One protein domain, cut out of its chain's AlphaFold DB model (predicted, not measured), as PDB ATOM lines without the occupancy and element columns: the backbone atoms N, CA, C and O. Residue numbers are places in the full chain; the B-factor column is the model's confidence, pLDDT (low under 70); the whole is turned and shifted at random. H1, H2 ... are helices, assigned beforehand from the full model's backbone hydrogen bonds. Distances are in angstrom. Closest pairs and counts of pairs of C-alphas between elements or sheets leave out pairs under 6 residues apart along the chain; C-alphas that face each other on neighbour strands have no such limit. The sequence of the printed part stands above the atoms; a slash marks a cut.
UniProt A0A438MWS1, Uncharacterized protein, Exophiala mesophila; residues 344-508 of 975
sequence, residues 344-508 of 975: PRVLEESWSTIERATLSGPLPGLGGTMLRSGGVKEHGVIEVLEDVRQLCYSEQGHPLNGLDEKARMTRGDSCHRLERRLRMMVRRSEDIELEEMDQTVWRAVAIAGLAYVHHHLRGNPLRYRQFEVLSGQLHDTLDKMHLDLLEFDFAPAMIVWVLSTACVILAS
ATOM      1  N   PRO A 344     -27.663   2.008   9.973       84.75
ATOM      2  CA  PRO A 344     -28.617   3.076   9.723       84.75
ATOM      3  C   PRO A 344     -27.973   4.270   9.014       84.75
ATOM      4  O   PRO A 344     -26.980   4.821   9.488       84.75
ATOM      5  N   ARG A 345     -28.593   4.718   7.913       85.00
ATOM      6  CA  ARG A 345     -28.120   5.835   7.071       85.00
ATOM      7  C   ARG A 345     -27.775   7.093   7.873       85.00
ATOM      8  O   ARG A 345     -26.734   7.699   7.645       85.00
ATOM      9  N   VAL A 346     -28.625   7.439   8.841       84.81
ATOM     10  CA  VAL A 346     -28.456   8.612   9.716       84.81
ATOM     11  C   VAL A 346     -27.120   8.613  10.466       84.81
ATOM     12  O   VAL A 346     -26.564   9.679  10.710       84.81
ATOM     13  N   LEU A 347     -26.566   7.436  10.785       87.19
ATOM     14  CA  LEU A 347     -25.285   7.327  11.483       87.19
ATOM     15  C   LEU A 347     -24.107   7.629  10.548       87.19
ATOM     16  O   LEU A 347     -23.197   8.357  10.939       87.19
ATOM     17  N   GLU A 348     -24.135   7.142   9.306       85.50
ATOM     18  CA  GLU A 348     -23.084   7.433   8.317       85.50
ATOM     19  C   GLU A 348     -23.118   8.888   7.850       85.50
ATOM     20  O   GLU A 348     -22.078   9.543   7.768       85.50
ATOM     21  N   GLU A 349     -24.319   9.421   7.614       86.69
ATOM     22  CA  GLU A 349     -24.504  10.840   7.312       86.69
ATOM     23  C   GLU A 349     -23.932  11.700   8.444       86.69
ATOM     24  O   GLU A 349     -23.159  12.618   8.169       86.69
ATOM     25  N   SER A 350     -24.208  11.355   9.710       85.38
ATOM     26  CA  SER A 350     -23.662  12.087  10.859       85.38
ATOM     27  C   SER A 350     -22.132  12.072  10.894       85.38
ATOM     28  O   SER A 350     -21.508  13.121  11.059       85.38
ATOM     29  N   TRP A 351     -21.513  10.919  10.627       87.38
ATOM     30  CA  TRP A 351     -20.059  10.778  10.646       87.38
ATOM     31  C   TRP A 351     -19.378  11.613   9.560       87.38
ATOM     32  O   TRP A 351     -18.326  12.205   9.794       87.38
ATOM     33  N   SER A 352     -20.002  11.712   8.382       85.00
ATOM     34  CA  SER A 352     -19.476  12.508   7.264       85.00
ATOM     35  C   SER A 352     -19.401  14.010   7.559       85.00
ATOM     36  O   SER A 352     -18.629  14.721   6.918       85.00
ATOM     37  N   THR A 353     -20.177  14.491   8.536       82.19
ATOM     38  CA  THR A 353     -20.210  15.907   8.927       82.19
ATOM     39  C   THR A 353     -19.167  16.284   9.977       82.19
ATOM     40  O   THR A 353     -18.973  17.474  10.227       82.19
ATOM     41  N   ILE A 354     -18.481  15.309  10.585       79.56
ATOM     42  CA  ILE A 354     -17.425  15.586  11.562       79.56
ATOM     43  C   ILE A 354     -16.192  16.125  10.839       79.56
ATOM     44  O   ILE A 354     -15.624  15.478   9.957       79.56
ATOM     45  N   GLU A 355     -15.750  17.310  11.255       73.31
ATOM     46  CA  GLU A 355     -14.497  17.898  10.795       73.31
ATOM     47  C   GLU A 355     -13.317  17.017  11.230       73.31
ATOM     48  O   GLU A 355     -13.070  16.820  12.421       73.31
ATOM     49  N   ARG A 356     -12.595  16.455  10.254       75.88
ATOM     50  CA  ARG A 356     -11.432  15.603  10.520       75.88
ATOM     51  C   ARG A 356     -10.214  16.462  10.799       75.88
ATOM     52  O   ARG A 356      -9.718  17.162   9.916       75.88
ATOM     53  N   ALA A 357      -9.697  16.356  12.013       73.19
ATOM     54  CA  ALA A 357      -8.478  17.042  12.386       73.19
ATOM     55  C   ALA A 357      -7.253  16.316  11.819       73.19
ATOM     56  O   ALA A 357      -7.179  15.082  11.801       73.19
ATOM     57  N   THR A 358      -6.252  17.094  11.400       76.19
ATOM     58  CA  THR A 358      -4.918  16.551  11.114       76.19
ATOM     59  C   THR A 358      -4.231  16.283  12.446       76.19
ATOM     60  O   THR A 358      -3.582  17.153  13.023       76.19
ATOM     61  N   LEU A 359      -4.442  15.085  12.980       70.56
ATOM     62  CA  LEU A 359      -3.893  14.692  14.266       70.56
ATOM     63  C   LEU A 359      -2.431  14.237  14.119       70.56
ATOM     64  O   LEU A 359      -2.056  13.586  13.144       70.56
ATOM     65  N   SER A 360      -1.590  14.576  15.098       60.84
ATOM     66  CA  SER A 360      -0.157  14.259  15.060       60.84
ATOM     67  C   SER A 360       0.089  12.757  15.240       60.84
ATOM     68  O   SER A 360      -0.078  12.232  16.340       60.84
ATOM     69  N   GLY A 361       0.547  12.093  14.175       67.31
ATOM     70  CA  GLY A 361       0.979  10.693  14.183       67.31
ATOM     71  C   GLY A 361      -0.151   9.657  14.343       67.31
ATOM     72  O   GLY A 361      -1.302  10.020  14.613       67.31
ATOM     73  N   PRO A 362       0.172   8.360  14.156       66.81
ATOM     74  CA  PRO A 362      -0.756   7.262  14.423       66.81
ATOM     75  C   PRO A 362      -1.033   7.125  15.927       66.81
ATOM     76  O   PRO A 362      -0.305   7.685  16.754       66.81
ATOM     77  N   LEU A 363      -2.053   6.338  16.283       63.09
ATOM     78  CA  LEU A 363      -2.311   5.951  17.671       63.09
ATOM     79  C   LEU A 363      -1.010   5.455  18.338       63.09
ATOM     80  O   LEU A 363      -0.319   4.602  17.768       63.09
ATOM     81  N   PRO A 364      -0.632   5.987  19.517       54.94
ATOM     82  CA  PRO A 364       0.622   5.620  20.168       54.94
ATOM     83  C   PRO A 364       0.731   4.105  20.390       54.94
ATOM     84  O   PRO A 364      -0.070   3.530  21.118       54.94
ATOM     85  N   GLY A 365       1.739   3.465  19.786       55.31
ATOM     86  CA  GLY A 365       1.959   2.014  19.891       55.31
ATOM     87  C   GLY A 365       1.185   1.159  18.879       55.31
ATOM     88  O   GLY A 365       1.443  -0.032  18.794       55.31
ATOM     89  N   LEU A 366       0.290   1.748  18.078       64.19
ATOM     90  CA  LEU A 366      -0.569   1.039  17.113       64.19
ATOM     91  C   LEU A 366      -0.369   1.519  15.667       64.19
ATOM     92  O   LEU A 366      -1.232   1.353  14.813       64.19
ATOM     93  N   GLY A 367       0.776   2.138  15.371       65.19
ATOM     94  CA  GLY A 367       1.133   2.480  13.995       65.19
ATOM     95  C   GLY A 367       1.466   1.230  13.179       65.19
ATOM     96  O   GLY A 367       2.128   0.325  13.682       65.19
ATOM     97  N   GLY A 368       1.100   1.203  11.893       66.69
ATOM     98  CA  GLY A 368       1.310   0.032  11.026       66.69
ATOM     99  C   GLY A 368       2.759  -0.476  10.959       66.69
ATOM    100  O   GLY A 368       2.992  -1.667  10.790       66.69
ATOM    101  N   THR A 369       3.762   0.393  11.132       66.19
ATOM    102  CA  THR A 369       5.172  -0.027  11.235       66.19
ATOM    103  C   THR A 369       5.477  -0.787  12.526       66.19
ATOM    104  O   THR A 369       6.279  -1.714  12.483       66.19
ATOM    105  N   MET A 370       4.847  -0.413  13.646       60.53
ATOM    106  CA  MET A 370       5.021  -1.071  14.947       60.53
ATOM    107  C   MET A 370       4.297  -2.419  14.999       60.53
ATOM    108  O   MET A 370       4.884  -3.394  15.458       60.53
ATOM    109  N   LEU A 371       3.078  -2.497  14.451       63.09
ATOM    110  CA  LEU A 371       2.334  -3.760  14.323       63.09
ATOM    111  C   LEU A 371       3.140  -4.788  13.522       63.09
ATOM    112  O   LEU A 371       3.371  -5.899  13.984       63.09
ATOM    113  N   ARG A 372       3.697  -4.366  12.377       67.50
ATOM    114  CA  ARG A 372       4.582  -5.215  11.564       67.50
ATOM    115  C   ARG A 372       5.849  -5.645  12.299       67.50
ATOM    116  O   ARG A 372       6.292  -6.768  12.096       67.50
ATOM    117  N   SER A 373       6.443  -4.780  13.126       59.91
ATOM    118  CA  SER A 373       7.616  -5.161  13.925       59.91
ATOM    119  C   SER A 373       7.287  -6.125  15.066       59.91
ATOM    120  O   SER A 373       8.165  -6.879  15.463       59.91
ATOM    121  N   GLY A 374       6.047  -6.109  15.566       56.16
ATOM    122  CA  GLY A 374       5.546  -7.042  16.577       56.16
ATOM    123  C   GLY A 374       4.952  -8.331  16.003       56.16
ATOM    124  O   GLY A 374       4.480  -9.153  16.768       56.16
ATOM    125  N   GLY A 375       4.935  -8.510  14.675       59.94
ATOM    126  CA  GLY A 375       4.327  -9.684  14.035       59.94
ATOM    127  C   GLY A 375       2.792  -9.712  14.053       59.94
ATOM    128  O   GLY A 375       2.209 -10.656  13.531       59.94
ATOM    129  N   VAL A 376       2.138  -8.672  14.579       63.81
ATOM    130  CA  VAL A 376       0.679  -8.606  14.741       63.81
ATOM    131  C   VAL A 376       0.013  -8.087  13.466       63.81
ATOM    132  O   VAL A 376       0.417  -7.061  12.902       63.81
ATOM    133  N   LYS A 377      -1.039  -8.777  13.011       69.19
ATOM    134  CA  LYS A 377      -1.854  -8.336  11.871       69.19
ATOM    135  C   LYS A 377      -2.692  -7.112  12.247       69.19
ATOM    136  O   LYS A 377      -3.243  -7.009  13.339       69.19
ATOM    137  N   GLU A 378      -2.798  -6.171  11.315       72.75
ATOM    138  CA  GLU A 378      -3.640  -4.987  11.486       72.75
ATOM    139  C   GLU A 378      -5.119  -5.396  11.555       72.75
ATOM    140  O   GLU A 378      -5.604  -6.135  10.700       72.75
ATOM    141  N   HIS A 379      -5.825  -4.926  12.587       79.81
ATOM    142  CA  HIS A 379      -7.218  -5.274  12.855       79.81
ATOM    143  C   HIS A 379      -8.119  -4.039  12.762       79.81
ATOM    144  O   HIS A 379      -7.735  -2.940  13.171       79.81
ATOM    145  N   GLY A 380      -9.360  -4.222  12.298       82.19
ATOM    146  CA  GLY A 380     -10.307  -3.124  12.061       82.19
ATOM    147  C   GLY A 380     -10.644  -2.280  13.300       82.19
ATOM    148  O   GLY A 380     -11.087  -1.141  13.168       82.19
ATOM    149  N   VAL A 381     -10.394  -2.788  14.512       83.31
ATOM    150  CA  VAL A 381     -10.601  -2.026  15.759       83.31
ATOM    151  C   VAL A 381      -9.694  -0.798  15.852       83.31
ATOM    152  O   VAL A 381     -10.095   0.205  16.434       83.31
ATOM    153  N   ILE A 382      -8.515  -0.826  15.223       80.81
ATOM    154  CA  ILE A 382      -7.580   0.307  15.210       80.81
ATOM    155  C   ILE A 382      -8.200   1.504  14.484       80.81
ATOM    156  O   ILE A 382      -8.113   2.632  14.968       80.81
ATOM    157  N   GLU A 383      -8.906   1.261  13.376       87.25
ATOM    158  CA  GLU A 383      -9.650   2.307  12.669       87.25
ATOM    159  C   GLU A 383     -10.757   2.903  13.544       87.25
ATOM    160  O   GLU A 383     -11.005   4.107  13.507       87.25
ATOM    161  N   VAL A 384     -11.429   2.076  14.350       88.62
ATOM    162  CA  VAL A 384     -12.493   2.548  15.245       88.62
ATOM    163  C   VAL A 384     -11.924   3.370  16.399       88.62
ATOM    164  O   VAL A 384     -12.520   4.373  16.778       88.62
ATOM    165  N   LEU A 385     -10.764   2.996  16.942       81.88
ATOM    166  CA  LEU A 385     -10.070   3.791  17.959       81.88
ATOM    167  C   LEU A 385      -9.584   5.136  17.404       81.88
ATOM    168  O   LEU A 385      -9.604   6.143  18.112       81.88
ATOM    169  N   GLU A 386      -9.177   5.174  16.138       84.19
ATOM    170  CA  GLU A 386      -8.831   6.423  15.464       84.19
ATOM    171  C   GLU A 386     -10.072   7.304  15.272       84.19
ATOM    172  O   GLU A 386     -10.028   8.499  15.564       84.19
ATOM    173  N   ASP A 387     -11.206   6.712  14.893       88.69
ATOM    174  CA  ASP A 387     -12.492   7.408  14.859       88.69
ATOM    175  C   ASP A 387     -12.872   7.953  16.258       88.69
ATOM    176  O   ASP A 387     -13.239   9.123  16.389       88.69
ATOM    177  N   VAL A 388     -12.716   7.165  17.334       84.50
ATOM    178  CA  VAL A 388     -12.907   7.635  18.724       84.50
ATOM    179  C   VAL A 388     -12.020   8.851  19.008       84.50
ATOM    180  O   VAL A 388     -12.501   9.853  19.539       84.50
ATOM    181  N   ARG A 389     -10.746   8.812  18.600       78.56
ATOM    182  CA  ARG A 389      -9.796   9.920  18.779       78.56
ATOM    183  C   ARG A 389     -10.233  11.188  18.040       78.56
ATOM    184  O   ARG A 389     -10.134  12.280  18.605       78.56
ATOM    185  N   GLN A 390     -10.742  11.057  16.816       83.56
ATOM    186  CA  GLN A 390     -11.299  12.174  16.042       83.56
ATOM    187  C   GLN A 390     -12.512  12.789  16.748       83.56
ATOM    188  O   GLN A 390     -12.619  14.013  16.860       83.56
ATOM    189  N   LEU A 391     -13.395  11.949  17.295       83.69
ATOM    190  CA  LEU A 391     -14.564  12.416  18.031       83.69
ATOM    191  C   LEU A 391     -14.171  13.152  19.322       83.69
ATOM    192  O   LEU A 391     -14.698  14.232  19.588       83.69
ATOM    193  N   CYS A 392     -13.190  12.636  20.071       77.81
ATOM    194  CA  CYS A 392     -12.624  13.314  21.243       77.81
ATOM    195  C   CYS A 392     -12.059  14.697  20.897       77.81
ATOM    196  O   CYS A 392     -12.299  15.659  21.623       77.81
ATOM    197  N   TYR A 393     -11.322  14.817  19.789       76.38
ATOM    198  CA  TYR A 393     -10.794  16.107  19.343       76.38
ATOM    199  C   TYR A 393     -11.927  17.086  19.010       76.38
ATOM    200  O   TYR A 393     -11.906  18.248  19.416       76.38
ATOM    201  N   SER A 394     -12.960  16.597  18.321       77.94
ATOM    202  CA  SER A 394     -14.133  17.402  17.999       77.94
ATOM    203  C   SER A 394     -14.897  17.854  19.254       77.94
ATOM    204  O   SER A 394     -15.409  18.970  19.272       77.94
ATOM    205  N   GLU A 395     -14.982  17.025  20.306       75.31
ATOM    206  CA  GLU A 395     -15.556  17.409  21.615       75.31
ATOM    207  C   GLU A 395     -14.746  18.508  22.311       75.31
ATOM    208  O   GLU A 395     -15.320  19.422  22.895       75.31
ATOM    209  N   GLN A 396     -13.413  18.449  22.238       73.19
ATOM    210  CA  GLN A 396     -12.548  19.474  22.833       73.19
ATOM    211  C   GLN A 396     -12.714  20.832  22.143       73.19
ATOM    212  O   GLN A 396     -12.741  21.860  22.816       73.19
ATOM    213  N   GLY A 397     -12.828  20.838  20.811       74.94
ATOM    214  CA  GLY A 397     -13.039  22.064  20.040       74.94
ATOM    215  C   GLY A 397     -14.459  22.622  20.163       74.94
ATOM    216  O   GLY A 397     -14.639  23.837  20.201       74.94
ATOM    217  N   HIS A 398     -15.464  21.745  20.248       80.44
ATOM    218  CA  HIS A 398     -16.877  22.120  20.285       80.44
ATOM    219  C   HIS A 398     -17.647  21.266  21.309       80.44
ATOM    220  O   HIS A 398     -18.294  20.284  20.927       80.44
ATOM    221  N   PRO A 399     -17.601  21.630  22.604       77.44
ATOM    222  CA  PRO A 399     -18.265  20.869  23.657       77.44
ATOM    223  C   PRO A 399     -19.785  20.805  23.466       77.44
ATOM    224  O   PRO A 399     -20.409  21.807  23.107       77.44
ATOM    225  N   LEU A 400     -20.399  19.667  23.816       73.31
ATOM    226  CA  LEU A 400     -21.852  19.431  23.725       73.31
ATOM    227  C   LEU A 400     -22.732  20.587  24.240       73.31
ATOM    228  O   LEU A 400     -23.750  20.898  23.625       73.31
ATOM    229  N   ASN A 401     -22.353  21.237  25.346       73.56
ATOM    230  CA  ASN A 401     -23.134  22.329  25.941       73.56
ATOM    231  C   ASN A 401     -23.222  23.574  25.036       73.56
ATOM    232  O   ASN A 401     -24.165  24.348  25.168       73.56
ATOM    233  N   GLY A 402     -22.255  23.771  24.137       77.75
ATOM    234  CA  GLY A 402     -22.205  24.907  23.212       77.75
ATOM    235  C   GLY A 402     -22.828  24.635  21.841       77.75
ATOM    236  O   GLY A 402     -22.898  25.546  21.020       77.75
ATOM    237  N   LEU A 403     -23.261  23.401  21.571       80.56
ATOM    238  CA  LEU A 403     -23.843  23.007  20.289       80.56
ATOM    239  C   LEU A 403     -25.352  23.297  20.233       80.56
ATOM    240  O   LEU A 403     -26.030  23.317  21.260       80.56
ATOM    241  N   ASP A 404     -25.893  23.484  19.026       84.81
ATOM    242  CA  ASP A 404     -27.342  23.536  18.797       84.81
ATOM    243  C   ASP A 404     -27.965  22.129  18.805       84.81
ATOM    244  O   ASP A 404     -27.267  21.124  18.709       84.81
ATOM    245  N   GLU A 405     -29.289  22.016  18.917       78.56
ATOM    246  CA  GLU A 405     -29.961  20.713  19.027       78.56
ATOM    247  C   GLU A 405     -29.561  19.712  17.926       78.56
ATOM    248  O   GLU A 405     -29.272  18.543  18.205       78.56
ATOM    249  N   LYS A 406     -29.489  20.176  16.676       80.50
ATOM    250  CA  LYS A 406     -29.169  19.337  15.522       80.50
ATOM    251  C   LYS A 406     -27.732  18.814  15.590       80.50
ATOM    252  O   LYS A 406     -27.503  17.630  15.333       80.50
ATOM    253  N   ALA A 407     -26.766  19.657  15.950       82.25
ATOM    254  CA  ALA A 407     -25.360  19.281  16.039       82.25
ATOM    255  C   ALA A 407     -25.105  18.272  17.167       82.25
ATOM    256  O   ALA A 407     -24.343  17.322  16.991       82.25
ATOM    257  N   ARG A 408     -25.787  18.397  18.308       80.38
ATOM    258  CA  ARG A 408     -25.613  17.438  19.416       80.38
ATOM    259  C   ARG A 408     -26.413  16.140  19.212       80.38
ATOM    260  O   ARG A 408     -25.930  15.081  19.607       80.38
ATOM    261  N   MET A 409     -27.507  16.152  18.440       80.62
ATOM    262  CA  MET A 409     -28.088  14.917  17.872       80.62
ATOM    263  C   MET A 409     -27.112  14.198  16.933       80.62
ATOM    264  O   MET A 409     -26.882  13.000  17.086       80.62
ATOM    265  N   THR A 410     -26.475  14.944  16.031       84.25
ATOM    266  CA  THR A 410     -25.434  14.426  15.123       84.25
ATOM    267  C   THR A 410     -24.271  13.814  15.913       84.25
ATOM    268  O   THR A 410     -23.730  12.768  15.547       84.25
ATOM    269  N   ARG A 411     -23.928  14.409  17.063       83.62
ATOM    270  CA  ARG A 411     -22.927  13.861  17.980       83.62
ATOM    271  C   ARG A 411     -23.352  12.531  18.602       83.62
ATOM    272  O   ARG A 411     -22.565  11.589  18.624       83.62
ATOM    273  N   GLY A 412     -24.600  12.428  19.058       84.12
ATOM    274  CA  GLY A 412     -25.165  11.181  19.583       84.12
ATOM    275  C   GLY A 412     -25.214  10.053  18.545       84.12
ATOM    276  O   GLY A 412     -24.939   8.899  18.884       84.12
ATOM    277  N   ASP A 413     -25.504  10.389  17.287       87.62
ATOM    278  CA  ASP A 413     -25.465   9.457  16.154       87.62
ATOM    279  C   ASP A 413     -24.033   8.963  15.889       87.62
ATOM    280  O   ASP A 413     -23.805   7.768  15.696       87.62
ATOM    281  N   SER A 414     -23.051   9.859  16.000       88.25
ATOM    282  CA  SER A 414     -21.632   9.520  15.866       88.25
ATOM    283  C   SER A 414     -21.171   8.561  16.967       88.25
ATOM    284  O   SER A 414     -20.548   7.546  16.662       88.25
ATOM    285  N   CYS A 415     -21.548   8.797  18.230       88.25
ATOM    286  CA  CYS A 415     -21.304   7.833  19.311       88.25
ATOM    287  C   CYS A 415     -21.969   6.479  19.018       88.25
ATOM    288  O   CYS A 415     -21.352   5.435  19.215       88.25
ATOM    289  N   HIS A 416     -23.203   6.480  18.497       89.06
ATOM    290  CA  HIS A 416     -23.928   5.242  18.200       89.06
ATOM    291  C   HIS A 416     -23.258   4.413  17.109       89.06
ATOM    292  O   HIS A 416     -23.199   3.185  17.198       89.06
ATOM    293  N   ARG A 417     -22.710   5.089  16.100       90.94
ATOM    294  CA  ARG A 417     -21.913   4.457  15.054       90.94
ATOM    295  C   ARG A 417     -20.712   3.715  15.639       90.94
ATOM    296  O   ARG A 417     -20.491   2.558  15.287       90.94
ATOM    297  N   LEU A 418     -19.953   4.364  16.527       90.62
ATOM    298  CA  LEU A 418     -18.764   3.768  17.147       90.62
ATOM    299  C   LEU A 418     -19.130   2.556  18.005       90.62
ATOM    300  O   LEU A 418     -18.497   1.513  17.873       90.62
ATOM    301  N   GLU A 419     -20.194   2.652  18.802       90.38
ATOM    302  CA  GLU A 419     -20.697   1.535  19.613       90.38
ATOM    303  C   GLU A 419     -21.100   0.334  18.752       90.38
ATOM    304  O   GLU A 419     -20.701  -0.789  19.052       90.38
ATOM    305  N   ARG A 420     -21.817   0.557  17.636       90.69
ATOM    306  CA  ARG A 420     -22.149  -0.519  16.683       90.69
ATOM    307  C   ARG A 420     -20.912  -1.191  16.115       90.69
ATOM    308  O   ARG A 420     -20.846  -2.418  16.129       90.69
ATOM    309  N   ARG A 421     -19.921  -0.419  15.668       90.19
ATOM    310  CA  ARG A 421     -18.674  -0.982  15.126       90.19
ATOM    311  C   ARG A 421     -17.911  -1.787  16.180       90.19
ATOM    312  O   ARG A 421     -17.498  -2.904  15.889       90.19
ATOM    313  N   LEU A 422     -17.778  -1.259  17.397       90.50
ATOM    314  CA  LEU A 422     -17.092  -1.941  18.499       90.50
ATOM    315  C   LEU A 422     -17.815  -3.229  18.895       90.50
ATOM    316  O   LEU A 422     -17.176  -4.271  18.987       90.50
ATOM    317  N   ARG A 423     -19.145  -3.205  19.051       90.00
ATOM    318  CA  ARG A 423     -19.923  -4.399  19.418       90.00
ATOM    319  C   ARG A 423     -19.800  -5.522  18.390       90.00
ATOM    320  O   ARG A 423     -19.676  -6.677  18.788       90.00
ATOM    321  N   MET A 424     -19.791  -5.195  17.095       87.75
ATOM    322  CA  MET A 424     -19.551  -6.186  16.036       87.75
ATOM    323  C   MET A 424     -18.176  -6.857  16.180       87.75
ATOM    324  O   MET A 424     -18.055  -8.041  15.893       87.75
ATOM    325  N   MET A 425     -17.168  -6.134  16.681       86.25
ATOM    326  CA  MET A 425     -15.805  -6.644  16.904       86.25
ATOM    327  C   MET A 425     -15.622  -7.398  18.232       86.25
ATOM    328  O   MET A 425     -14.650  -8.128  18.382       86.25
ATOM    329  N   VAL A 426     -16.529  -7.244  19.206       81.94
ATOM    330  CA  VAL A 426     -16.506  -8.017  20.469       81.94
ATOM    331  C   VAL A 426     -16.861  -9.495  20.232       81.94
ATOM    332  O   VAL A 426     -16.460 -10.384  20.992       81.94
ATOM    333  N   ARG A 427     -17.620  -9.785  19.172       72.00
ATOM    334  CA  ARG A 427     -17.954 -11.153  18.765       72.00
ATOM    335  C   ARG A 427     -16.729 -11.862  18.189       72.00
ATOM    336  O   ARG A 427     -15.875 -11.229  17.584       72.00
ATOM    337  N   ARG A 428     -16.661 -13.191  18.377       56.50
ATOM    338  CA  ARG A 428     -15.675 -14.047  17.699       56.50
ATOM    339  C   ARG A 428     -15.786 -13.778  16.204       56.50
ATOM    340  O   ARG A 428     -16.847 -14.028  15.636       56.50
ATOM    341  N   SER A 429     -14.725 -13.259  15.603       48.59
ATOM    342  CA  SER A 429     -14.650 -13.254  14.155       48.59
ATOM    343  C   SER A 429     -14.610 -14.712  13.699       48.59
ATOM    344  O   SER A 429     -13.764 -15.481  14.153       48.59
ATOM    345  N   GLU A 430     -15.521 -15.104  12.812       43.97
ATOM    346  CA  GLU A 430     -15.373 -16.334  12.027       43.97
ATOM    347  C   GLU A 430     -14.264 -16.188  10.964       43.97
ATOM    348  O   GLU A 430     -14.180 -17.000  10.046       43.97
ATOM    349  N   ASP A 431     -13.396 -15.172  11.060       45.16
ATOM    350  CA  ASP A 431     -12.161 -15.099  10.289       45.16
ATOM    351  C   ASP A 431     -11.230 -16.234  10.725       45.16
ATOM    352  O   ASP A 431     -10.422 -16.118  11.650       45.16
ATOM    353  N   ILE A 432     -11.327 -17.342   9.993       48.59
ATOM    354  CA  ILE A 432     -10.491 -18.547  10.100       48.59
ATOM    355  C   ILE A 432      -8.983 -18.216   9.918       48.59
ATOM    356  O   ILE A 432      -8.128 -19.054  10.187       48.59
ATOM    357  N   GLU A 433      -8.637 -16.999   9.475       49.00
ATOM    358  CA  GLU A 433      -7.268 -16.557   9.165       49.00
ATOM    359  C   GLU A 433      -6.497 -15.872  10.314       49.00
ATOM    360  O   GLU A 433      -5.295 -15.605  10.159       49.00
ATOM    361  N   LEU A 434      -7.152 -15.543  11.433       54.22
ATOM    362  CA  LEU A 434      -6.501 -14.984  12.627       54.22
ATOM    363  C   LEU A 434      -6.260 -16.088  13.658       54.22
ATOM    364  O   LEU A 434      -7.138 -16.917  13.891       54.22
ATOM    365  N   GLU A 435      -5.083 -16.093  14.288       57.81
ATOM    366  CA  GLU A 435      -4.800 -17.016  15.389       57.81
ATOM    367  C   GLU A 435      -5.759 -16.745  16.566       57.81
ATOM    368  O   GLU A 435      -6.171 -15.607  16.802       57.81
ATOM    369  N   GLU A 436      -6.131 -17.787  17.318       54.81
ATOM    370  CA  GLU A 436      -7.084 -17.704  18.447       54.81
ATOM    371  C   GLU A 436      -6.667 -16.651  19.503       54.81
ATOM    372  O   GLU A 436      -7.504 -16.014  20.150       54.81
ATOM    373  N   MET A 437      -5.359 -16.416  19.604       50.97
ATOM    374  CA  MET A 437      -4.703 -15.424  20.452       50.97
ATOM    375  C   MET A 437      -4.985 -13.969  20.024       50.97
ATOM    376  O   MET A 437      -5.447 -13.168  20.843       50.97
ATOM    377  N   ASP A 438      -4.822 -13.635  18.735       60.59
ATOM    378  CA  ASP A 438      -5.111 -12.298  18.181       60.59
ATOM    379  C   ASP A 438      -6.574 -11.900  18.433       60.59
ATOM    380  O   ASP A 438      -6.890 -10.759  18.781       60.59
ATOM    381  N   GLN A 439      -7.488 -12.867  18.312       69.00
ATOM    382  CA  GLN A 439      -8.918 -12.640  18.520       69.00
ATOM    383  C   GLN A 439      -9.249 -12.238  19.964       69.00
ATOM    384  O   GLN A 439     -10.138 -11.413  20.189       69.00
ATOM    385  N   THR A 440      -8.534 -12.786  20.951       72.94
ATOM    386  CA  THR A 440      -8.791 -12.514  22.374       72.94
ATOM    387  C   THR A 440      -8.356 -11.096  22.753       72.94
ATOM    388  O   THR A 440      -9.088 -10.385  23.448       72.94
ATOM    389  N   VAL A 441      -7.227 -10.624  22.214       72.06
ATOM    390  CA  VAL A 441      -6.725  -9.267  22.476       72.06
ATOM    391  C   VAL A 441      -7.623  -8.210  21.849       72.06
ATOM    392  O   VAL A 441      -8.048  -7.268  22.523       72.06
ATOM    393  N   TRP A 442      -7.963  -8.364  20.566       78.81
ATOM    394  CA  TRP A 442      -8.810  -7.389  19.880       78.81
ATOM    395  C   TRP A 442     -10.219  -7.332  20.462       78.81
ATOM    396  O   TRP A 442     -10.809  -6.250  20.528       78.81
ATOM    397  N   ARG A 443     -10.716  -8.456  20.985       82.69
ATOM    398  CA  ARG A 443     -11.945  -8.502  21.776       82.69
ATOM    399  C   ARG A 443     -11.832  -7.669  23.054       82.69
ATOM    400  O   ARG A 443     -12.719  -6.855  23.304       82.69
ATOM    401  N   ALA A 444     -10.758  -7.812  23.837       78.31
ATOM    402  CA  ALA A 444     -10.553  -7.005  25.047       78.31
ATOM    403  C   ALA A 444     -10.494  -5.499  24.729       78.31
ATOM    404  O   ALA A 444     -11.129  -4.687  25.404       78.31
ATOM    405  N   VAL A 445      -9.801  -5.128  23.645       78.44
ATOM    406  CA  VAL A 445      -9.724  -3.744  23.148       78.44
ATOM    407  C   VAL A 445     -11.099  -3.218  22.725       78.44
ATOM    408  O   VAL A 445     -11.445  -2.081  23.053       78.44
ATOM    409  N   ALA A 446     -11.905  -4.030  22.038       86.62
ATOM    410  CA  ALA A 446     -13.249  -3.648  21.613       86.62
ATOM    411  C   ALA A 446     -14.208  -3.458  22.804       86.62
ATOM    412  O   ALA A 446     -14.945  -2.471  22.830       86.62
ATOM    413  N   ILE A 447     -14.160  -4.343  23.811       84.56
ATOM    414  CA  ILE A 447     -14.965  -4.221  25.043       84.56
ATOM    415  C   ILE A 447     -14.575  -2.947  25.808       84.56
ATOM    416  O   ILE A 447     -15.449  -2.169  26.197       84.56
ATOM    417  N   ALA A 448     -13.272  -2.689  25.962       80.00
ATOM    418  CA  ALA A 448     -12.772  -1.457  26.570       80.00
ATOM    419  C   ALA A 448     -13.241  -0.217  25.789       80.00
ATOM    420  O   ALA A 448     -13.808   0.705  26.370       80.00
ATOM    421  N   GLY A 449     -13.107  -0.210  24.460       83.25
ATOM    422  CA  GLY A 449     -13.604   0.888  23.627       83.25
ATOM    423  C   GLY A 449     -15.094   1.146  23.801       83.25
ATOM    424  O   GLY A 449     -15.504   2.303  23.887       83.25
ATOM    425  N   LEU A 450     -15.900   0.091  23.911       87.31
ATOM    426  CA  LEU A 450     -17.345   0.215  24.089       87.31
ATOM    427  C   LEU A 450     -17.676   0.880  25.434       87.31
ATOM    428  O   LEU A 450     -18.440   1.848  25.480       87.31
ATOM    429  N   ALA A 451     -17.012   0.449  26.511       81.06
ATOM    430  CA  ALA A 451     -17.132   1.075  27.828       81.06
ATOM    431  C   ALA A 451     -16.681   2.551  27.818       81.06
ATOM    432  O   ALA A 451     -17.358   3.404  28.401       81.06
ATOM    433  N   TYR A 452     -15.591   2.879  27.110       78.75
ATOM    434  CA  TYR A 452     -15.101   4.254  26.962       78.75
ATOM    435  C   TYR A 452     -16.136   5.159  26.286       78.75
ATOM    436  O   TYR A 452     -16.438   6.242  26.794       78.75
ATOM    437  N   VAL A 453     -16.710   4.724  25.158       83.94
ATOM    438  CA  VAL A 453     -17.713   5.515  24.428       83.94
ATOM    439  C   VAL A 453     -18.954   5.730  25.300       83.94
ATOM    440  O   VAL A 453     -19.410   6.868  25.435       83.94
ATOM    441  N   HIS A 454     -19.454   4.684  25.965       80.94
ATOM    442  CA  HIS A 454     -20.611   4.794  26.857       80.94
ATOM    443  C   HIS A 454     -20.376   5.725  28.048       80.94
ATOM    444  O   HIS A 454     -21.259   6.506  28.401       80.94
ATOM    445  N   HIS A 455     -19.222   5.660  28.702       75.62
ATOM    446  CA  HIS A 455     -19.007   6.462  29.900       75.62
ATOM    447  C   HIS A 455     -18.506   7.871  29.577       75.62
ATOM    448  O   HIS A 455     -19.097   8.850  30.023       75.62
ATOM    449  N   HIS A 456     -17.450   7.999  28.774       69.12
ATOM    450  CA  HIS A 456     -16.743   9.269  28.601       69.12
ATOM    451  C   HIS A 456     -17.286  10.130  27.465       69.12
ATOM    452  O   HIS A 456     -17.322  11.349  27.605       69.12
ATOM    453  N   LEU A 457     -17.732   9.525  26.361       75.94
ATOM    454  CA  LEU A 457     -18.305  10.285  25.243       75.94
ATOM    455  C   LEU A 457     -19.813  10.477  25.393       75.94
ATOM    456  O   LEU A 457     -20.344  11.527  25.039       75.94
ATOM    457  N   ARG A 458     -20.515   9.480  25.945       76.19
ATOM    458  CA  ARG A 458     -21.952   9.574  26.221       76.19
ATOM    459  C   ARG A 458     -22.293  10.088  27.625       76.19
ATOM    460  O   ARG A 458     -23.417  10.524  27.846       76.19
ATOM    461  N   GLY A 459     -21.383  10.039  28.593       68.38
ATOM    462  CA  GLY A 459     -21.703  10.454  29.963       68.38
ATOM    463  C   GLY A 459     -22.658   9.502  30.694       68.38
ATOM    464  O   GLY A 459     -23.376   9.942  31.596       68.38
ATOM    465  N   ASN A 460     -22.723   8.217  30.311       72.50
ATOM    466  CA  ASN A 460     -23.587   7.256  30.997       72.50
ATOM    467  C   ASN A 460     -23.061   6.983  32.423       72.50
ATOM    468  O   ASN A 460     -21.860   6.746  32.599       72.50
ATOM    469  N   PRO A 461     -23.936   6.963  33.446       64.81
ATOM    470  CA  PRO A 461     -23.560   6.575  34.801       64.81
ATOM    471  C   PRO A 461     -23.101   5.117  34.883       64.81
ATOM    472  O   PRO A 461     -23.765   4.227  34.358       64.81
ATOM    473  N   LEU A 462     -22.041   4.862  35.652       64.31
ATOM    474  CA  LEU A 462     -21.469   3.519  35.835       64.31
ATOM    475  C   LEU A 462     -22.425   2.511  36.485       64.31
ATOM    476  O   LEU A 462     -22.284   1.313  36.293       64.31
ATOM    477  N   ARG A 463     -23.450   2.990  37.200       64.69
ATOM    478  CA  ARG A 463     -24.504   2.144  37.789       64.69
ATOM    479  C   ARG A 463     -25.461   1.522  36.766       64.69
ATOM    480  O   ARG A 463     -26.423   0.863  37.152       64.69
ATOM    481  N   TYR A 464     -25.295   1.811  35.479       73.19
ATOM    482  CA  TYR A 464     -26.112   1.188  34.447       73.19
ATOM    483  C   TYR A 464     -25.743  -0.281  34.293       73.19
ATOM    484  O   TYR A 464     -24.569  -0.623  34.201       73.19
ATOM    485  N   ARG A 465     -26.769  -1.125  34.165       75.19
ATOM    486  CA  ARG A 465     -26.647  -2.582  34.009       75.19
ATOM    487  C   ARG A 465     -25.666  -3.004  32.908       75.19
ATOM    488  O   ARG A 465     -25.004  -4.023  33.023       75.19
ATOM    489  N   GLN A 466     -25.556  -2.205  31.853       78.94
ATOM    490  CA  GLN A 466     -24.631  -2.443  30.748       78.94
ATOM    491  C   GLN A 466     -23.162  -2.529  31.200       78.94
ATOM    492  O   GLN A 466     -22.428  -3.397  30.741       78.94
ATOM    493  N   PHE A 467     -22.740  -1.714  32.174       77.12
ATOM    494  CA  PHE A 467     -21.364  -1.740  32.673       77.12
ATOM    495  C   PHE A 467     -21.058  -2.992  33.496       77.12
ATOM    496  O   PHE A 467     -19.930  -3.468  33.442       77.12
ATOM    497  N   GLU A 468     -22.041  -3.555  34.205       74.38
ATOM    498  CA  GLU A 468     -21.897  -4.843  34.900       74.38
ATOM    499  C   GLU A 468     -21.588  -5.963  33.895       74.38
ATOM    500  O   GLU A 468     -20.629  -6.714  34.065       74.38
ATOM    501  N   VAL A 469     -22.336  -6.003  32.786       81.94
ATOM    502  CA  VAL A 469     -22.143  -6.987  31.711       81.94
ATOM    503  C   VAL A 469     -20.799  -6.793  31.004       81.94
ATOM    504  O   VAL A 469     -20.042  -7.754  30.861       81.94
ATOM    505  N   LEU A 470     -20.470  -5.566  30.588       80.81
ATOM    506  CA  LEU A 470     -19.205  -5.275  29.901       80.81
ATOM    507  C   LEU A 470     -17.984  -5.559  30.783       80.81
ATOM    508  O   LEU A 470     -16.985  -6.075  30.285       80.81
ATOM    509  N   SER A 471     -18.061  -5.257  32.082       70.50
ATOM    510  CA  SER A 471     -16.959  -5.512  33.018       70.50
ATOM    511  C   SER A 471     -16.738  -7.010  33.217       70.50
ATOM    512  O   SER A 471     -15.596  -7.459  33.139       70.50
ATOM    513  N   GLY A 472     -17.813  -7.793  33.377       70.44
ATOM    514  CA  GLY A 472     -17.721  -9.255  33.445       70.44
ATOM    515  C   GLY A 472     -17.121  -9.859  32.171       70.44
ATOM    516  O   GLY A 472     -16.185 -10.650  32.237       70.44
ATOM    517  N   GLN A 473     -17.574  -9.409  30.995       79.75
ATOM    518  CA  GLN A 473     -17.023  -9.865  29.711       79.75
ATOM    519  C   GLN A 473     -15.540  -9.509  29.541       79.75
ATOM    520  O   GLN A 473     -14.788 -10.297  28.962       79.75
ATOM    521  N   LEU A 474     -15.117  -8.328  30.004       75.25
ATOM    522  CA  LEU A 474     -13.717  -7.913  29.944       75.25
ATOM    523  C   LEU A 474     -12.854  -8.764  30.876       75.25
ATOM    524  O   LEU A 474     -11.803  -9.225  30.443       75.25
ATOM    525  N   HIS A 475     -13.315  -9.013  32.102       64.50
ATOM    526  CA  HIS A 475     -12.623  -9.867  33.068       64.50
ATOM    527  C   HIS A 475     -12.417 -11.286  32.519       64.50
ATOM    528  O   HIS A 475     -11.276 -11.717  32.370       64.50
ATOM    529  N   ASP A 476     -13.489 -11.935  32.051       69.50
ATOM    530  CA  ASP A 476     -13.428 -13.272  31.438       69.50
ATOM    531  C   ASP A 476     -12.498 -13.335  30.213       69.50
ATOM    532  O   ASP A 476     -12.000 -14.404  29.846       69.50
ATOM    533  N   THR A 477     -12.334 -12.211  29.509       72.56
ATOM    534  CA  THR A 477     -11.444 -12.111  28.347       72.56
ATOM    535  C   THR A 477      -9.993 -11.937  28.797       72.56
ATOM    536  O   THR A 477      -9.127 -12.631  28.276       72.56
ATOM    537  N   LEU A 478      -9.722 -11.081  29.787       65.12
ATOM    538  CA  LEU A 478      -8.381 -10.849  30.334       65.12
ATOM    539  C   LEU A 478      -7.814 -12.083  31.050       65.12
ATOM    540  O   LEU A 478      -6.630 -12.377  30.891       65.12
ATOM    541  N   ASP A 479      -8.646 -12.848  31.757       61.12
ATOM    542  CA  ASP A 479      -8.231 -14.096  32.415       61.12
ATOM    543  C   ASP A 479      -7.691 -15.125  31.415       61.12
ATOM    544  O   ASP A 479      -6.737 -15.854  31.697       61.12
ATOM    545  N   LYS A 480      -8.255 -15.148  30.203       64.00
ATOM    546  CA  LYS A 480      -7.791 -16.012  29.108       64.00
ATOM    547  C   LYS A 480      -6.473 -15.535  28.497       64.00
ATOM    548  O   LYS A 480      -5.787 -16.346  27.892       64.00
ATOM    549  N   MET A 481      -6.099 -14.266  28.692       58.31
ATOM    550  CA  MET A 481      -4.898 -13.632  28.124       58.31
ATOM    551  C   MET A 481      -3.650 -13.754  29.013       58.31
ATOM    552  O   MET A 481      -2.607 -13.213  28.653       58.31
ATOM    553  N   HIS A 482      -3.713 -14.435  30.168       51.38
ATOM    554  CA  HIS A 482      -2.615 -14.475  31.153       51.38
ATOM    555  C   HIS A 482      -1.249 -14.894  30.555       51.38
ATOM    556  O   HIS A 482      -0.208 -14.504  31.082       51.38
ATOM    557  N   LEU A 483      -1.220 -15.665  29.462       48.19
ATOM    558  CA  LEU A 483       0.017 -16.074  28.777       48.19
ATOM    559  C   LEU A 483       0.380 -15.190  27.563       48.19
ATOM    560  O   LEU A 483       1.556 -15.106  27.217       48.19
ATOM    561  N   ASP A 484      -0.587 -14.467  26.993       49.72
ATOM    562  CA  ASP A 484      -0.476 -13.770  25.698       49.72
ATOM    563  C   ASP A 484      -0.116 -12.275  25.843       49.72
ATOM    564  O   ASP A 484       0.214 -11.589  24.876       49.72
ATOM    565  N   LEU A 485      -0.137 -11.742  27.073       49.06
ATOM    566  CA  LEU A 485       0.246 -10.354  27.378       49.06
ATOM    567  C   LEU A 485       1.715 -10.037  27.040       49.06
ATOM    568  O   LEU A 485       2.042  -8.870  26.819       49.06
ATOM    569  N   LEU A 486       2.572 -11.062  26.969       49.59
ATOM    570  CA  LEU A 486       3.992 -10.952  26.611       49.59
ATOM    571  C   LEU A 486       4.202 -10.534  25.143       49.59
ATOM    572  O   LEU A 486       5.222  -9.934  24.817       49.59
ATOM    573  N   GLU A 487       3.243 -10.800  24.251       46.44
ATOM    574  CA  GLU A 487       3.365 -10.447  22.827       46.44
ATOM    575  C   GLU A 487       3.009  -8.981  22.528       46.44
ATOM    576  O   GLU A 487       3.389  -8.441  21.488       46.44
ATOM    577  N   PHE A 488       2.350  -8.283  23.463       49.94
ATOM    578  CA  PHE A 488       1.973  -6.868  23.330       49.94
ATOM    579  C   PHE A 488       2.965  -5.891  23.978       49.94
ATOM    580  O   PHE A 488       2.665  -4.700  24.126       49.94
ATOM    581  N   ASP A 489       4.191  -6.342  24.260       52.88
ATOM    582  CA  ASP A 489       5.315  -5.508  24.714       52.88
ATOM    583  C   ASP A 489       5.610  -4.325  23.768       52.88
ATOM    584  O   ASP A 489       6.139  -3.291  24.190       52.88
ATOM    585  N   PHE A 490       5.227  -4.429  22.489       46.97
ATOM    586  CA  PHE A 490       5.359  -3.339  21.517       46.97
ATOM    587  C   PHE A 490       4.319  -2.213  21.710       46.97
ATOM    588  O   PHE A 490       4.548  -1.086  21.259       46.97
ATOM    589  N   ALA A 491       3.196  -2.482  22.394       45.72
ATOM    590  CA  ALA A 491       2.075  -1.557  22.595       45.72
ATOM    591  C   ALA A 491       1.590  -1.470  24.066       45.72
ATOM    592  O   ALA A 491       0.386  -1.546  24.335       45.72
ATOM    593  N   PRO A 492       2.475  -1.181  25.041       51.94
ATOM    594  CA  PRO A 492       2.123  -1.149  26.466       51.94
ATOM    595  C   PRO A 492       1.099  -0.057  26.799       51.94
ATOM    596  O   PRO A 492       0.337  -0.182  27.748       51.94
ATOM    597  N   ALA A 493       1.028   1.011  25.994       48.38
ATOM    598  CA  ALA A 493       0.010   2.048  26.134       48.38
ATOM    599  C   ALA A 493      -1.412   1.533  25.849       48.38
ATOM    600  O   ALA A 493      -2.357   2.044  26.443       48.38
ATOM    601  N   MET A 494      -1.565   0.528  24.978       55.69
ATOM    602  CA  MET A 494      -2.853  -0.102  24.687       55.69
ATOM    603  C   MET A 494      -3.265  -1.042  25.817       55.69
ATOM    604  O   MET A 494      -4.400  -0.955  26.269       55.69
ATOM    605  N   ILE A 495      -2.340  -1.861  26.330       54.94
ATOM    606  CA  ILE A 495      -2.585  -2.695  27.519       54.94
ATOM    607  C   ILE A 495      -2.997  -1.798  28.690       54.94
ATOM    608  O   ILE A 495      -4.034  -2.005  29.309       54.94
ATOM    609  N   VAL A 496      -2.241  -0.726  28.936       49.22
ATOM    610  CA  VAL A 496      -2.566   0.271  29.959       49.22
ATOM    611  C   VAL A 496      -3.901   0.952  29.679       49.22
ATOM    612  O   VAL A 496      -4.625   1.214  30.625       49.22
ATOM    613  N   TRP A 497      -4.267   1.226  28.426       57.81
ATOM    614  CA  TRP A 497      -5.563   1.824  28.103       57.81
ATOM    615  C   TRP A 497      -6.733   0.860  28.345       57.81
ATOM    616  O   TRP A 497      -7.718   1.268  28.960       57.81
ATOM    617  N   VAL A 498      -6.607  -0.411  27.948       57.81
ATOM    618  CA  VAL A 498      -7.583  -1.482  28.225       57.81
ATOM    619  C   VAL A 498      -7.748  -1.654  29.732       57.81
ATOM    620  O   VAL A 498      -8.866  -1.583  30.238       57.81
ATOM    621  N   LEU A 499      -6.635  -1.739  30.464       53.16
ATOM    622  CA  LEU A 499      -6.631  -1.793  31.923       53.16
ATOM    623  C   LEU A 499      -7.163  -0.488  32.547       53.16
ATOM    624  O   LEU A 499      -7.872  -0.544  33.540       53.16
ATOM    625  N   SER A 500      -6.911   0.689  31.957       46.31
ATOM    626  CA  SER A 500      -7.427   1.997  32.415       46.31
ATOM    627  C   SER A 500      -8.901   2.234  32.085       46.31
ATOM    628  O   SER A 500      -9.554   3.077  32.686       46.31
ATOM    629  N   THR A 501      -9.442   1.488  31.132       51.16
ATOM    630  CA  THR A 501     -10.870   1.503  30.834       51.16
ATOM    631  C   THR A 501     -11.586   0.448  31.677       51.16
ATOM    632  O   THR A 501     -12.683   0.706  32.158       51.16
ATOM    633  N   ALA A 502     -10.913  -0.658  32.029       49.62
ATOM    634  CA  ALA A 502     -11.274  -1.490  33.183       49.62
ATOM    635  C   ALA A 502     -11.181  -0.701  34.510       49.62
ATOM    636  O   ALA A 502     -11.953  -0.941  35.435       49.62
ATOM    637  N   CYS A 503     -10.336   0.339  34.580       44.56
ATOM    638  CA  CYS A 503     -10.326   1.332  35.658       44.56
ATOM    639  C   CYS A 503     -11.583   2.221  35.699       44.56
ATOM    640  O   CYS A 503     -11.633   3.117  36.531       44.56
ATOM    641  N   VAL A 504     -12.645   1.941  34.936       47.97
ATOM    642  CA  VAL A 504     -14.025   2.255  35.354       47.97
ATOM    643  C   VAL A 504     -14.306   1.726  36.780       47.97
ATOM    644  O   VAL A 504     -15.018   2.376  37.540       47.97
ATOM    645  N   ILE A 505     -13.627   0.656  37.218       46.38
ATOM    646  CA  ILE A 505     -13.555   0.185  38.617       46.38
ATOM    647  C   ILE A 505     -12.775   1.173  39.525       46.38
ATOM    648  O   ILE A 505     -13.176   1.445  40.658       46.38
ATOM    649  N   LEU A 506     -11.699   1.810  39.040       42.12
ATOM    650  CA  LEU A 506     -10.955   2.847  39.783       42.12
ATOM    651  C   LEU A 506     -11.592   4.252  39.708       42.12
ATOM    652  O   LEU A 506     -11.339   5.079  40.580       42.12
ATOM    653  N   ALA A 507     -12.422   4.535  38.706       41.62
ATOM    654  CA  ALA A 507     -13.164   5.787  38.538       41.62
ATOM    655  C   ALA A 507     -14.573   5.719  39.146       41.62
ATOM    656  O   ALA A 507     -15.213   6.749  39.336       41.62
ATOM    657  N   SER A 508     -15.047   4.514  39.477       45.94
ATOM    658  CA  SER A 508     -16.244   4.307  40.279       45.94
ATOM    659  C   SER A 508     -16.098   5.028  41.619       45.94
ATOM    660  O   SER A 508     -15.192   4.721  42.391       45.94
TER     661      SER A 508
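This is residues 344 to 508 of the 975 residues of an uncharacterized protein of Exophiala mesophila (UniProt A0A438MWS1). Three long helices, H3, H4 and H5, stand side by side as an up-and-down bundle; H5 is the core helix, with H6 folded back along it and H8 packed on it at a slant. H1 crosses H4, while H2 sits off to the side with no helix touching it. The printed part has 165 residues with nine named helices, H1 to H9 in chain order, and no named strand; the class is all helix. It is compact, with a radius of gyration of the C-alphas of 16.2 A and spans of 49 by 36 by 29 A.

Begin at H5, residues 436 to 457, the hub, touching four other helices. H4, residues 405 to 426, touches it in a hairpin at a shallow tilt of 20 degrees, opposite ways; the closest C-alphas, of Val 426 and Arg 443, are 4.8 A apart. H3, residues 381 to 397, touches H5 at 17 degrees, the same way, closest at the C-alphas of Val 381 and Ala 446, 6.6 A. H3 and H4 form another hairpin, with the C-alphas of Val 384 and Leu 418 closest at 6.7 A. H6, residues 465 to 480, makes a hairpin with H5 at 27 degrees, closest at the C-alphas of Ala 444 and Leu 474, 5.9 A. With residues 444 to 452 alone, H5 touches H8, residues 492 to 502, at a steep tilt of 56 degrees; the C-alphas of Ala 448 and Val 498 are closest at 5.4 A. H1, residues 345 to 352, is about perpendicular to H4 at 79 degrees and touches its residues 410 to 417 alone, closest at the C-alphas of Leu 347 and Asp 413, 5.1 A. H2, residues 368 to 373, is apart from H3. H7, residues 484 to 488, is close to H5 but not clearly touching, and H9, residues 504 to 507, meets H8 only through their link. Every O i to N i+4 pair is within hydrogen-bond range in H1, H2, H3, H4, H5 and H8; H6 has 11 of 12, H7 has 0 of 1 but 2 of 2 O i to N i+3 pairs, and H9 is too short for such a pair.

Find C-alpha 405 at (-29.961, 20.713, 19.027); from there H4 runs 31.8 A to C-alpha 426 at (-16.506, -8.017, 20.469). H5 is 30.9 A long, H3 24.6 A and H6 23.7 A. H9 ends at C-alpha 507, at (-13.164, 5.787, 38.538).

The C-alphas of Asp 404 and Leu 483 are the two farthest apart, at 49.2 A. The printed part has no cut, and the link from H1 to H2, 15 residues, is long. Mean pLDDT of the printed part is 70.7; 68 residues are under 70, among them 360 to 377, 428 to 439 and 478 to 508.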